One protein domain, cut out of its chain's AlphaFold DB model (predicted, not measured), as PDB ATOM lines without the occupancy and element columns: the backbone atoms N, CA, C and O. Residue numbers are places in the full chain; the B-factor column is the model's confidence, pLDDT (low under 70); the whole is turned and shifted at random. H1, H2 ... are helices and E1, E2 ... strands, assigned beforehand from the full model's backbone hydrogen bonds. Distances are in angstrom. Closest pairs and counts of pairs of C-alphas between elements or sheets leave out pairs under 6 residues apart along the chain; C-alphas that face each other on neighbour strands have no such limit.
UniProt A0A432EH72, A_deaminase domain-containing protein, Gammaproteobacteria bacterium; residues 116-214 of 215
ATOM      1  N   GLU A 116      -0.957  -8.588   4.853       81.88
ATOM      2  CA  GLU A 116      -1.098  -7.475   3.918       81.88
ATOM      3  C   GLU A 116       0.127  -6.549   3.951       81.88
ATOM      4  O   GLU A 116       0.652  -6.178   2.900       81.88
ATOM      5  N   ASP A 117       0.644  -6.247   5.146       81.25
ATOM      6  CA  ASP A 117       1.868  -5.451   5.307       81.25
ATOM      7  C   ASP A 117       3.093  -6.177   4.738       81.25
ATOM      8  O   ASP A 117       3.965  -5.553   4.136       81.25
ATOM      9  N   GLN A 118       3.159  -7.504   4.890       79.69
ATOM     10  CA  GLN A 118       4.226  -8.309   4.295       79.69
ATOM     11  C   GLN A 118       4.183  -8.258   2.768       79.69
ATOM     12  O   GLN A 118       5.233  -8.100   2.153       79.69
ATOM     13  N   LEU A 119       3.001  -8.353   2.152       80.44
ATOM     14  CA  LEU A 119       2.862  -8.231   0.699       80.44
ATOM     15  C   LEU A 119       3.296  -6.845   0.211       80.44
ATOM     16  O   LEU A 119       4.143  -6.754  -0.673       80.44
ATOM     17  N   SER A 120       2.808  -5.781   0.853       83.25
ATOM     18  CA  SER A 120       3.195  -4.399   0.533       83.25
ATOM     19  C   SER A 120       4.709  -4.181   0.646       83.25
ATOM     20  O   SER A 120       5.333  -3.562  -0.216       83.25
ATOM     21  N   PHE A 121       5.336  -4.741   1.682       83.25
ATOM     22  CA  PHE A 121       6.782  -4.668   1.866       83.25
ATOM     23  C   PHE A 121       7.560  -5.427   0.777       83.25
ATOM     24  O   PHE A 121       8.574  -4.933   0.284       83.25
ATOM     25  N   LEU A 122       7.089  -6.609   0.370       83.25
ATOM     26  CA  LEU A 122       7.702  -7.373  -0.720       83.25
ATOM     27  C   LEU A 122       7.571  -6.659  -2.065       83.25
ATOM     28  O   LEU A 122       8.541  -6.642  -2.822       83.25
ATOM     29  N   ASP A 123       6.434  -6.016  -2.322       83.50
ATOM     30  CA  ASP A 123       6.238  -5.195  -3.514       83.50
ATOM     31  C   ASP A 123       7.232  -4.025  -3.536       83.50
ATOM     32  O   ASP A 123       7.878  -3.780  -4.555       83.50
ATOM     33  N   GLN A 124       7.448  -3.346  -2.404       84.38
ATOM     34  CA  GLN A 124       8.446  -2.271  -2.298       84.38
ATOM     35  C   GLN A 124       9.874  -2.765  -2.563       84.38
ATOM     36  O   GLN A 124      10.621  -2.118  -3.301       84.38
ATOM     37  N   ILE A 125      10.257  -3.922  -2.008       87.06
ATOM     38  CA  ILE A 125      11.557  -4.544  -2.300       87.06
ATOM     39  C   ILE A 125      11.668  -4.870  -3.788       87.06
ATOM     40  O   ILE A 125      12.696  -4.581  -4.400       87.06
ATOM     41  N   GLN A 126      10.630  -5.462  -4.382       85.56
ATOM     42  CA  GLN A 126      10.631  -5.822  -5.794       85.56
ATOM     43  C   GLN A 126      10.838  -4.587  -6.677       85.56
ATOM     44  O   GLN A 126      11.690  -4.625  -7.564       85.56
ATOM     45  N   GLN A 127      10.126  -3.488  -6.409       88.12
ATOM     46  CA  GLN A 127      10.297  -2.236  -7.149       88.12
ATOM     47  C   GLN A 127      11.720  -1.687  -7.012       88.12
ATOM     48  O   GLN A 127      12.351  -1.375  -8.021       88.12
ATOM     49  N   LEU A 128      12.273  -1.657  -5.797       90.19
ATOM     50  CA  LEU A 128      13.648  -1.210  -5.565       90.19
ATOM     51  C   LEU A 128      14.667  -2.063  -6.339       90.19
ATOM     52  O   LEU A 128      15.596  -1.531  -6.947       90.19
ATOM     53  N   VAL A 129      14.502  -3.388  -6.338       89.56
ATOM     54  CA  VAL A 129      15.380  -4.303  -7.081       89.56
ATOM     55  C   VAL A 129      15.266  -4.059  -8.584       89.56
ATOM     56  O   VAL A 129      16.293  -3.971  -9.255       89.56
ATOM     57  N   ILE A 130      14.053  -3.890  -9.116       90.38
ATOM     58  CA  ILE A 130      13.828  -3.564 -10.532       90.38
ATOM     59  C   ILE A 130      14.526  -2.247 -10.897       90.38
ATOM     60  O   ILE A 130      15.244  -2.191 -11.897       90.38
ATOM     61  N   GLU A 131      14.387  -1.201 -10.080       91.50
ATOM     62  CA  GLU A 131      15.064   0.081 -10.302       91.50
ATOM     63  C   GLU A 131      16.589  -0.058 -10.296       91.50
ATOM     64  O   GLU A 131      17.268   0.508 -11.157       91.50
ATOM     65  N   LEU A 132      17.142  -0.841  -9.369       91.00
ATOM     66  CA  LEU A 132      18.578  -1.105  -9.306       91.00
ATOM     67  C   LEU A 132      19.068  -1.886 -10.526       91.00
ATOM     68  O   LEU A 132      20.107  -1.531 -11.084       91.00
ATOM     69  N   VAL A 133      18.332  -2.905 -10.971       92.06
ATOM     70  CA  VAL A 133      18.652  -3.678 -12.181       92.06
ATOM     71  C   VAL A 133      18.656  -2.765 -13.409       92.06
ATOM     72  O   VAL A 133      19.624  -2.778 -14.173       92.06
ATOM     73  N   LYS A 134      17.634  -1.909 -13.558       91.06
ATOM     74  CA  LYS A 134      17.544  -0.909 -14.635       91.06
ATOM     75  C   LYS A 134      18.728   0.051 -14.602       91.06
ATOM     76  O   LYS A 134      19.443   0.190 -15.596       91.06
ATOM     77  N   LYS A 135      18.968   0.684 -13.450       92.00
ATOM     78  CA  LYS A 135      20.025   1.688 -13.259       92.00
ATOM     79  C   LYS A 135      21.412   1.123 -13.543       92.00
ATOM     80  O   LYS A 135      22.216   1.784 -14.191       92.00
ATOM     81  N   ASN A 136      21.683  -0.091 -13.074       91.25
ATOM     82  CA  ASN A 136      22.976  -0.748 -13.258       91.25
ATOM     83  C   ASN A 136      23.064  -1.525 -14.571       91.25
ATOM     84  O   ASN A 136      24.092  -2.138 -14.848       91.25
ATOM     85  N   SER A 137      22.028  -1.468 -15.413       89.50
ATOM     86  CA  SER A 137      22.069  -2.063 -16.742       89.50
ATOM     87  C   SER A 137      22.337  -3.578 -16.712       89.50
ATOM     88  O   SER A 137      22.950  -4.107 -17.645       89.50
ATOM     89  N   VAL A 138      21.871  -4.257 -15.659       91.25
ATOM     90  CA  VAL A 138      22.079  -5.690 -15.411       91.25
ATOM     91  C   VAL A 138      21.136  -6.506 -16.294       91.25
ATOM     92  O   VAL A 138      19.946  -6.204 -16.381       91.25
ATOM     93  N   ALA A 139      21.674  -7.526 -16.966       92.56
ATOM     94  CA  ALA A 139      20.862  -8.476 -17.716       92.56
ATOM     95  C   ALA A 139      20.143  -9.438 -16.763       92.56
ATOM     96  O   ALA A 139      20.733  -9.922 -15.798       92.56
ATOM     97  N   VAL A 140      18.864  -9.695 -17.030       92.56
ATOM     98  CA  VAL A 140      18.041 -10.631 -16.263       92.56
ATOM     99  C   VAL A 140      17.859 -11.891 -17.087       92.56
ATOM    100  O   VAL A 140      17.156 -11.892 -18.097       92.56
ATOM    101  N   GLU A 141      18.488 -12.965 -16.635       93.12
ATOM    102  CA  GLU A 141      18.346 -14.285 -17.229       93.12
ATOM    103  C   GLU A 141      17.051 -14.933 -16.737       93.12
ATOM    104  O   GLU A 141      16.915 -15.260 -15.557       93.12
ATOM    105  N   THR A 142      16.082 -15.104 -17.635       92.00
ATOM    106  CA  THR A 142      14.827 -15.794 -17.334       92.00
ATOM    107  C   THR A 142      14.836 -17.197 -17.922       92.00
ATOM    108  O   THR A 142      15.318 -17.412 -19.034       92.00
ATOM    109  N   CYS A 143      14.263 -18.153 -17.196       92.31
ATOM    110  CA  CYS A 143      14.257 -19.562 -17.580       92.31
ATOM    111  C   CYS A 143      12.811 -20.068 -17.572       92.31
ATOM    112  O   CYS A 143      12.400 -20.665 -16.574       92.31
ATOM    113  N   PRO A 144      12.018 -19.795 -18.628       89.31
ATOM    114  CA  PRO A 144      10.560 -19.896 -18.585       89.31
ATOM    115  C   PRO A 144      10.055 -21.234 -18.041       89.31
ATOM    116  O   PRO A 144       9.307 -21.250 -17.063       89.31
ATOM    117  N   SER A 145      10.518 -22.360 -18.591       83.12
ATOM    118  CA  SER A 145      10.124 -23.686 -18.089       83.12
ATOM    119  C   SER A 145      10.540 -23.927 -16.635       83.12
ATOM    120  O   SER A 145       9.746 -24.450 -15.852       83.12
ATOM    121  N   SER A 146      11.750 -23.507 -16.244       82.88
ATOM    122  CA  SER A 146      12.246 -23.648 -14.866       82.88
ATOM    123  C   SER A 146      11.406 -22.829 -13.889       82.88
ATOM    124  O   SER A 146      10.950 -23.343 -12.868       82.88
ATOM    125  N   ASN A 147      11.114 -21.571 -14.229       81.88
ATOM    126  CA  ASN A 147      10.352 -20.662 -13.380       81.88
ATOM    127  C   ASN A 147       8.937 -21.192 -13.118       81.88
ATOM    128  O   ASN A 147       8.489 -21.201 -11.973       81.88
ATOM    129  N   ILE A 148       8.249 -21.695 -14.142       71.38
ATOM    130  CA  ILE A 148       6.902 -22.251 -13.973       71.38
ATOM    131  C   ILE A 148       6.914 -23.495 -13.079       71.38
ATOM    132  O   ILE A 148       6.079 -23.618 -12.178       71.38
ATOM    133  N   ILE A 149       7.882 -24.391 -13.284       67.31
ATOM    134  CA  ILE A 149       7.979 -25.659 -12.553       67.31
ATOM    135  C   ILE A 149       8.394 -25.440 -11.092       67.31
ATOM    136  O   ILE A 149       7.761 -25.992 -10.191       67.31
ATOM    137  N   LEU A 150       9.425 -24.632 -10.838       65.62
ATOM    138  CA  LEU A 150       9.970 -24.420  -9.494       65.62
ATOM    139  C   LEU A 150       9.056 -23.565  -8.618       65.62
ATOM    140  O   LEU A 150       8.915 -23.844  -7.427       65.62
ATOM    141  N   TYR A 151       8.408 -22.553  -9.195       62.16
ATOM    142  CA  TYR A 151       7.521 -21.658  -8.450       62.16
ATOM    143  C   TYR A 151       6.056 -22.104  -8.470       62.16
ATOM    144  O   TYR A 151       5.201 -21.412  -7.920       62.16
ATOM    145  N   ASN A 152       5.764 -23.274  -9.055       62.34
ATOM    146  CA  ASN A 152       4.417 -23.837  -9.157       62.34
ATOM    147  C   ASN A 152       3.408 -22.820  -9.731       62.34
ATOM    148  O   ASN A 152       2.279 -22.695  -9.247       62.34
ATOM    149  N   ILE A 153       3.843 -22.069 -10.745       65.31
ATOM    150  CA  ILE A 153       3.005 -21.099 -11.449       65.31
ATOM    151  C   ILE A 153       2.032 -21.899 -12.315       65.31
ATOM    152  O   ILE A 153       2.422 -22.816 -13.034       65.31
ATOM    153  N   VAL A 154       0.743 -21.586 -12.217       66.81
ATOM    154  CA  VAL A 154      -0.323 -22.409 -12.813       66.81
ATOM    155  C   VAL A 154      -0.296 -22.358 -14.345       66.81
ATOM    156  O   VAL A 154      -0.666 -23.330 -15.003       66.81
ATOM    157  N   SER A 155       0.157 -21.242 -14.914       74.50
ATOM    158  CA  SER A 155       0.202 -21.014 -16.352       74.50
ATOM    159  C   SER A 155       1.482 -20.303 -16.753       74.50
ATOM    160  O   SER A 155       1.903 -19.348 -16.108       74.50
ATOM    161  N   PHE A 156       2.046 -20.688 -17.898       71.38
ATOM    162  CA  PHE A 156       3.142 -19.931 -18.494       71.38
ATOM    163  C   PHE A 156       2.752 -18.481 -18.817       71.38
ATOM    164  O   PHE A 156       3.620 -17.619 -18.829       71.38
ATOM    165  N   LYS A 157       1.461 -18.180 -19.024       79.88
ATOM    166  CA  LYS A 157       0.987 -16.798 -19.222       79.88
ATOM    167  C   LYS A 157       1.145 -15.922 -17.982       79.88
ATOM    168  O   LYS A 157       1.202 -14.710 -18.130       79.88
ATOM    169  N   ASP A 158       1.265 -16.528 -16.804       80.94
ATOM    170  CA  ASP A 158       1.435 -15.830 -15.527       80.94
ATOM    171  C   ASP A 158       2.922 -15.714 -15.147       80.94
ATOM    172  O   ASP A 158       3.277 -15.525 -13.985       80.94
ATOM    173  N   HIS A 159       3.824 -15.875 -16.123       86.62
ATOM    174  CA  HIS A 159       5.260 -15.772 -15.900       86.62
ATOM    175  C   HIS A 159       5.620 -14.398 -15.296       86.62
ATOM    176  O   HIS A 159       5.262 -13.372 -15.876       86.62
ATOM    177  N   PRO A 160       6.399 -14.322 -14.201       81.56
ATOM    178  CA  PRO A 160       6.530 -13.109 -13.386       81.56
ATOM    179  C   PRO A 160       7.153 -11.921 -14.118       81.56
ATOM    180  O   PRO A 160       6.883 -10.784 -13.755       81.56
ATOM    181  N   ILE A 161       7.975 -12.166 -15.141       87.94
ATOM    182  CA  ILE A 161       8.618 -11.104 -15.927       87.94
ATOM    183  C   ILE A 161       8.008 -11.005 -17.331       87.94
ATOM    184  O   ILE A 161       7.467  -9.970 -17.695       87.94
ATOM    185  N   LEU A 162       8.045 -12.095 -18.104       90.06
ATOM    186  CA  LEU A 162       7.555 -12.125 -19.488       90.06
ATOM    187  C   LEU A 162       6.065 -11.783 -19.664       90.06
ATOM    188  O   LEU A 162       5.692 -11.299 -20.727       90.06
ATOM    189  N   SER A 163       5.220 -11.975 -18.643       88.12
ATOM    190  CA  SER A 163       3.808 -11.561 -18.712       88.12
ATOM    191  C   SER A 163       3.593 -10.052 -18.560       88.12
ATOM    192  O   SER A 163       2.469  -9.578 -18.716       88.12
ATOM    193  N   GLN A 164       4.652  -9.288 -18.264       90.00
ATOM    194  CA  GLN A 164       4.602  -7.852 -18.016       90.00
ATOM    195  C   GLN A 164       5.300  -7.081 -19.150       90.00
ATOM    196  O   GLN A 164       6.520  -6.894 -19.095       90.00
ATOM    197  N   PRO A 165       4.558  -6.565 -20.152       86.75
ATOM    198  CA  PRO A 165       5.144  -5.881 -21.308       86.75
ATOM    199  C   PRO A 165       6.095  -4.740 -20.933       86.75
ATOM    200  O   PRO A 165       7.195  -4.654 -21.467       86.75
ATOM    201  N   LYS A 166       5.736  -3.932 -19.926       89.06
ATOM    202  CA  LYS A 166       6.590  -2.837 -19.437       89.06
ATOM    203  C   LYS A 166       7.948  -3.323 -18.924       89.06
ATOM    204  O   LYS A 166       8.966  -2.708 -19.213       89.06
ATOM    205  N   LEU A 167       7.987  -4.437 -18.187       90.50
ATOM    206  CA  LEU A 167       9.255  -4.984 -17.695       90.50
ATOM    207  C   LEU A 167      10.092  -5.555 -18.837       90.50
ATOM    208  O   LEU A 167      11.302  -5.364 -18.851       90.50
ATOM    209  N   VAL A 168       9.455  -6.207 -19.813       90.94
ATOM    210  CA  VAL A 168      10.134  -6.661 -21.034       90.94
ATOM    211  C   VAL A 168      10.715  -5.490 -21.817       90.94
ATOM    212  O   VAL A 168      11.795  -5.602 -22.399       90.94
ATOM    213  N   GLU A 169      10.032  -4.349 -21.814       89.12
ATOM    214  CA  GLU A 169      10.509  -3.152 -22.484       89.12
ATOM    215  C   GLU A 169      11.713  -2.511 -21.789       89.12
ATOM    216  O   GLU A 169      12.673  -2.121 -22.461       89.12
ATOM    217  N   GLU A 170      11.658  -2.418 -20.463       90.62
ATOM    218  CA  GLU A 170      12.597  -1.653 -19.642       90.62
ATOM    219  C   GLU A 170      13.813  -2.456 -19.162       90.62
ATOM    220  O   GLU A 170      14.842  -1.867 -18.822       90.62
ATOM    221  N   LEU A 171      13.707  -3.787 -19.108       92.19
ATOM    222  CA  LEU A 171      14.764  -4.676 -18.636       92.19
ATOM    223  C   LEU A 171      15.496  -5.357 -19.795       92.19
ATOM    224  O   LEU A 171      14.939  -5.683 -20.842       92.19
ATOM    225  N   LYS A 172      16.777  -5.647 -19.564       93.88
ATOM    226  CA  LYS A 172      17.608  -6.448 -20.465       93.88
ATOM    227  C   LYS A 172      17.366  -7.932 -20.204       93.88
ATOM    228  O   LYS A 172      18.164  -8.583 -19.539       93.88
ATOM    229  N   ILE A 173      16.236  -8.453 -20.666       94.69
ATOM    230  CA  ILE A 173      15.865  -9.855 -20.440       94.69
ATOM    231  C   ILE A 173      16.512 -10.752 -21.490       94.69
ATOM    232  O   ILE A 173      16.401 -10.472 -22.685       94.69
ATOM    233  N   THR A 174      17.117 -11.849 -21.050       95.25
ATOM    234  CA  THR A 174      17.552 -12.970 -21.892       95.25
ATOM    235  C   THR A 174      16.787 -14.237 -21.506       95.25
ATOM    236  O   THR A 174      16.315 -14.359 -20.376       95.25
ATOM    237  N   VAL A 175      16.626 -15.171 -22.445       94.75
ATOM    238  CA  VAL A 175      15.958 -16.464 -22.214       94.75
ATOM    239  C   VAL A 175      16.997 -17.574 -22.189       94.75
ATOM    240  O   VAL A 175      17.810 -17.666 -23.105       94.75
ATOM    241  N   ASN A 176      16.928 -18.429 -21.172       94.62
ATOM    242  CA  ASN A 176      17.828 -19.554 -20.952       94.62
ATOM    243  C   ASN A 176      17.053 -20.821 -20.562       94.62
ATOM    244  O   ASN A 176      15.866 -20.784 -20.241       94.62
ATOM    245  N   THR A 177      17.732 -21.969 -20.582       87.56
ATOM    246  CA  THR A 177      17.118 -23.266 -20.253       87.56
ATOM    247  C   THR A 177      17.228 -23.656 -18.784       87.56
ATOM    248  O   THR A 177      16.520 -24.567 -18.364       87.56
ATOM    249  N   ASP A 178      18.131 -23.027 -18.024       91.19
ATOM    250  CA  ASP A 178      18.570 -23.484 -16.697       91.19
ATOM    251  C   ASP A 178      19.063 -24.945 -16.741       91.19
ATOM    252  O   ASP A 178      20.201 -25.201 -17.129       91.19
ATOM    253  N   ASN A 179      18.181 -25.917 -16.483       82.75
ATOM    254  CA  ASN A 179      18.484 -27.348 -16.476       82.75
ATOM    255  C   ASN A 179      17.700 -28.106 -17.570       82.75
ATOM    256  O   ASN A 179      16.704 -28.770 -17.265       82.75
ATOM    257  N   PRO A 180      18.132 -28.067 -18.848       71.25
ATOM    258  CA  PRO A 180      17.351 -28.592 -19.974       71.25
ATOM    259  C   PRO A 180      17.045 -30.093 -19.868       71.25
ATOM    260  O   PRO A 180      15.963 -30.531 -20.254       71.25
ATOM    261  N   LEU A 181      17.966 -30.874 -19.290       69.62
ATOM    262  CA  LEU A 181      17.787 -32.313 -19.065       69.62
ATOM    263  C   LEU A 181      16.691 -32.610 -18.034       69.62
ATOM    264  O   LEU A 181      15.875 -33.503 -18.246       69.62
ATOM    265  N   LEU A 182      16.653 -31.848 -16.937       66.56
ATOM    266  CA  LEU A 182      15.658 -32.023 -15.875       66.56
ATOM    267  C   LEU A 182      14.265 -31.584 -16.337       66.56
ATOM    268  O   LEU A 182      13.259 -32.194 -15.979       66.56
ATOM    269  N   LEU A 183      14.216 -30.520 -17.137       66.75
ATOM    270  CA  LEU A 183      12.980 -29.873 -17.573       66.75
ATOM    271  C   LEU A 183      12.468 -30.412 -18.915       66.75
ATOM    272  O   LEU A 183      11.414 -29.984 -19.379       66.75
ATOM    273  N   ASN A 184      13.193 -31.357 -19.528       72.06
ATOM    274  CA  ASN A 184      12.914 -31.906 -20.857       72.06
ATOM    275  C   ASN A 184      12.623 -30.794 -21.886       72.06
ATOM    276  O   ASN A 184      11.628 -30.828 -22.613       72.06
ATOM    277  N   THR A 185      13.497 -29.790 -21.904       79.94
ATOM    278  CA  THR A 185      13.417 -28.610 -22.771       79.94
ATOM    279  C   THR A 185      14.748 -28.395 -23.494       79.94
ATOM    280  O   THR A 185      15.742 -29.078 -23.245       79.94
ATOM    281  N   ASN A 186      14.775 -27.449 -24.421       86.75
ATOM    282  CA  ASN A 186      15.983 -26.931 -25.047       86.75
ATOM    283  C   ASN A 186      15.757 -25.460 -25.415       86.75
ATOM    284  O   ASN A 186      14.634 -24.963 -25.348       86.75
ATOM    285  N   ILE A 187      16.812 -24.763 -25.834       92.06
ATOM    286  CA  ILE A 187      16.720 -23.322 -26.089       92.06
ATOM    287  C   ILE A 187      15.695 -22.962 -27.180       92.06
ATOM    288  O   ILE A 187      14.997 -21.959 -27.063       92.06
ATOM    289  N   ALA A 188      15.535 -23.802 -28.209       85.62
ATOM    290  CA  ALA A 188      14.539 -23.575 -29.256       85.62
ATOM    291  C   ALA A 188      13.106 -23.715 -28.721       85.62
ATOM    292  O   ALA A 188      12.230 -22.942 -29.107       85.62
ATOM    293  N   LEU A 189      12.866 -24.663 -27.811       82.81
ATOM    294  CA  LEU A 189      11.576 -24.817 -27.138       82.81
ATOM    295  C   LEU A 189      11.278 -23.638 -26.208       82.81
ATOM    296  O   LEU A 189      10.154 -23.144 -26.235       82.81
ATOM    297  N   GLU A 190      12.264 -23.136 -25.457       90.31
ATOM    298  CA  GLU A 190      12.084 -21.931 -24.632       90.31
ATOM    299  C   GLU A 190      11.690 -20.722 -25.492       90.31
ATOM    300  O   GLU A 190      10.712 -20.042 -25.194       90.31
ATOM    301  N   TYR A 191      12.374 -20.492 -26.616       91.44
ATOM    302  CA  TYR A 191      12.001 -19.424 -27.548       91.44
ATOM    303  C   TYR A 191      10.625 -19.630 -28.186       91.44
ATOM    304  O   TYR A 191       9.855 -18.677 -28.301       91.44
ATOM    305  N   THR A 192      10.284 -20.867 -28.550       87.06
ATOM    306  CA  THR A 192       8.958 -21.196 -29.096       87.06
ATOM    307  C   THR A 192       7.857 -20.904 -28.075       87.06
ATOM    308  O   THR A 192       6.813 -20.362 -28.433       87.06
ATOM    309  N   LEU A 193       8.091 -21.214 -26.793       85.00
ATOM    310  CA  LEU A 193       7.179 -20.862 -25.703       85.00
ATOM    311  C   LEU A 193       7.017 -19.347 -25.586       85.00
ATOM    312  O   LEU A 193       5.888 -18.873 -25.451       85.00
ATOM    313  N   VAL A 194       8.113 -18.589 -25.672       91.06
ATOM    314  CA  VAL A 194       8.051 -17.124 -25.619       91.06
ATOM    315  C   VAL A 194       7.233 -16.549 -26.776       91.06
ATOM    316  O   VAL A 194       6.312 -15.774 -26.522       91.06
ATOM    317  N   GLU A 195       7.494 -16.957 -28.022       90.81
ATOM    318  CA  GLU A 195       6.728 -16.479 -29.186       90.81
ATOM    319  C   GLU A 195       5.246 -16.841 -29.075       90.81
ATOM    320  O   GLU A 195       4.382 -15.995 -29.297       90.81
ATOM    321  N   TYR A 196       4.943 -18.086 -28.694       79.81
ATOM    322  CA  TYR A 196       3.571 -18.574 -28.603       79.81
ATOM    323  C   TYR A 196       2.740 -17.835 -27.544       79.81
ATOM    324  O   TYR A 196       1.541 -17.630 -27.731       79.81
ATOM    325  N   LEU A 197       3.353 -17.451 -26.422       84.19
ATOM    326  CA  LEU A 197       2.634 -16.897 -25.273       84.19
ATOM    327  C   LEU A 197       2.657 -15.374 -25.206       84.19
ATOM    328  O   LEU A 197       1.674 -14.784 -24.759       84.19
ATOM    329  N   PHE A 198       3.762 -14.762 -25.624       89.12
ATOM    330  CA  PHE A 198       4.015 -13.328 -25.465       89.12
ATOM    331  C   PHE A 198       4.205 -12.607 -26.804       89.12
ATOM    332  O   PHE A 198       4.278 -11.382 -26.836       89.12
ATOM    333  N   GLY A 199       4.223 -13.347 -27.914       91.00
ATOM    334  CA  GLY A 199       4.289 -12.796 -29.260       91.00
ATOM    335  C   GLY A 199       5.710 -12.615 -29.788       91.00
ATOM    336  O   GLY A 199       6.710 -12.678 -29.070       91.00
ATOM    337  N   ARG A 200       5.785 -12.384 -31.101       93.00
ATOM    338  CA  ARG A 200       7.044 -12.282 -31.846       93.00
ATOM    339  C   ARG A 200       7.913 -11.099 -31.425       93.00
ATOM    340  O   ARG A 200       9.123 -11.247 -31.357       93.00
ATOM    341  N   GLU A 201       7.310  -9.961 -31.102       93.38
ATOM    342  CA  GLU A 201       8.049  -8.764 -30.683       93.38
ATOM    343  C   GLU A 201       8.860  -9.013 -29.400       93.38
ATOM    344  O   GLU A 201      10.045  -8.684 -29.321       93.38
ATOM    345  N   VAL A 202       8.252  -9.692 -28.419       94.06
ATOM    346  CA  VAL A 202       8.941 -10.106 -27.190       94.06
ATOM    347  C   VAL A 202      10.074 -11.078 -27.512       94.06
ATOM    348  O   VAL A 202      11.179 -10.911 -26.993       94.06
ATOM    349  N   LEU A 203       9.825 -12.062 -28.387       94.75
ATOM    350  CA  LEU A 203      10.842 -13.020 -28.822       94.75
ATOM    351  C   LEU A 203      12.058 -12.313 -29.448       94.75
ATOM    352  O   LEU A 203      13.198 -12.587 -29.072       94.75
ATOM    353  N   GLU A 204      11.829 -11.416 -30.404       95.00
ATOM    354  CA  GLU A 204      12.896 -10.704 -31.111       95.00
ATOM    355  C   GLU A 204      13.765  -9.908 -30.136       95.00
ATOM    356  O   GLU A 204      14.996  -9.993 -30.191       95.00
ATOM    357  N   LYS A 205      13.137  -9.234 -29.166       94.19
ATOM    358  CA  LYS A 205      13.836  -8.466 -28.135       94.19
ATOM    359  C   LYS A 205      14.697  -9.334 -27.218       94.19
ATOM    360  O   LYS A 205      15.855  -8.995 -26.967       94.19
ATOM    361  N   VAL A 206      14.180 -10.466 -26.728       94.38
ATOM    362  CA  VAL A 206      14.977 -11.358 -25.861       94.38
ATOM    363  C   VAL A 206      16.112 -12.049 -26.625       94.38
ATOM    364  O   VAL A 206      17.167 -12.303 -26.041       94.38
ATOM    365  N   ILE A 207      15.946 -12.308 -27.929       94.75
ATOM    366  CA  ILE A 207      17.022 -12.805 -28.800       94.75
ATOM    367  C   ILE A 207      18.100 -11.732 -28.989       94.75
ATOM    368  O   ILE A 207      19.289 -12.039 -28.891       94.75
ATOM    369  N   GLU A 208      17.716 -10.485 -29.269       94.62
ATOM    370  CA  GLU A 208      18.667  -9.381 -29.426       94.62
ATOM    371  C   GLU A 208      19.482  -9.168 -28.146       94.62
ATOM    372  O   GLU A 208      20.713  -9.120 -28.191       94.62
ATOM    373  N   ASN A 209      18.811  -9.135 -26.993       94.12
ATOM    374  CA  ASN A 209      19.467  -9.053 -25.694       94.12
ATOM    375  C   ASN A 209      20.419 -10.234 -25.463       94.12
ATOM    376  O   ASN A 209      21.548 -10.025 -25.021       94.12
ATOM    377  N   GLY A 210      20.006 -11.459 -25.808       91.75
ATOM    378  CA  GLY A 210      20.856 -12.648 -25.716       91.75
ATOM    379  C   GLY A 210      22.134 -12.531 -26.549       91.75
ATOM    380  O   GLY A 210      23.201 -12.920 -26.099       91.75
ATOM    381  N   LYS A 211      22.082 -11.914 -27.733       91.50
ATOM    382  CA  LYS A 211      23.291 -11.667 -28.544       91.50
ATOM    383  C   LYS A 211      24.202 -10.601 -27.940       91.50
ATOM    384  O   LYS A 211      25.410 -10.645 -28.138       91.50
ATOM    385  N   ARG A 212      23.617  -9.603 -27.278       89.62
ATOM    386  CA  ARG A 212      24.319  -8.396 -26.824       89.62
ATOM    387  C   ARG A 212      24.937  -8.530 -25.435       89.62
ATOM    388  O   ARG A 212      25.882  -7.805 -25.134       89.62
ATOM    389  N   PHE A 213      24.374  -9.388 -24.589       85.06
ATOM    390  CA  PHE A 213      24.712  -9.464 -23.166       85.06
ATOM    391  C   PHE A 213      25.227 -10.840 -22.716       85.06
ATOM    392  O   PHE A 213      25.438 -11.029 -21.522       85.06
ATOM    393  N   VAL A 214      25.452 -11.778 -23.643       70.25
ATOM    394  CA  VAL A 214      26.204 -13.016 -23.378       70.25
ATOM    395  C   VAL A 214      27.703 -12.715 -23.486       70.25
ATOM    396  O   VAL A 214      28.123 -12.032 -24.420       70.25
TER     397      VAL A 214
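Overview. This is residues 116 to 214 of the 215 residues of the protein "A_deaminase domain-containing protein" of Gammaproteobacteria bacterium (UniProt A0A432EH72). Two short parallel strands, E1 and E2, make the core of a small body with H6 packed beside E2, while H1 is a long helical arm whose residues 116 to 129 stick out. H5 and H6 make a helical hairpin; H2 and H4 lie beyond the strands' last residues. The printed part has 99 residues, mostly helix, in the order H1 E1 H2 H3 E2 H4 H5 H6. It is compact, with a radius of gyration of 13.9 A and spans of 40 by 30 by 22 A.

Arrangement. H1, residues 116 to 135, is close but not clearly touching H3, residues 165 to 170, with C-alphas 134 and 170 closest at 7.1 A. E1, residues 139 to 142, is parallel to E2, residues 172 to 175, at 32 degrees; N 140 and O 172 are 2.8 A apart, within hydrogen-bond range. H2, residues 144 to 150, and H3 join them in a strand-helix-strand unit, two parallel neighbour strands with helices between, its crossover right-handed. H4, residues 180 to 183, is close but not clearly touching H2, C-alphas 183 and 146 closest at 6.8 A. H5, residues 187 to 198, touches H2 with residues 190 to 194 alone, about perpendicular at 88 degrees, C-alphas 190 and 144 closest at 6.6 A. H6, residues 200 to 213, touches H5 at a steep tilt of 43 degrees, opposite ways, C-alphas 203 and 195 closest at 5.4 A. The closest C-alphas of H6 and E2, Val 206 and Thr 174, are 5.0 A apart. Every O i to N i+4 pair is within hydrogen-bond range in H1, H2, H3, H5 and H6; H4 is too short for one.

Along the chain. H1 begins at C-alpha 116 (-1.098, -7.475, 3.918) and is 28.7 A long, H5 16.2 A. H6, 19.9 A, ends at C-alpha 213 (24.712, -9.464, -23.166).

Size, cuts and confidence. The C-alphas farthest apart, Asp 117 and Ala 188, are 41.0 A apart. The printed part has no cut; the link from H2 to H3 is long, 14 residues. The pLDDT is under 70 at residues 149 to 154 and 181 to 183.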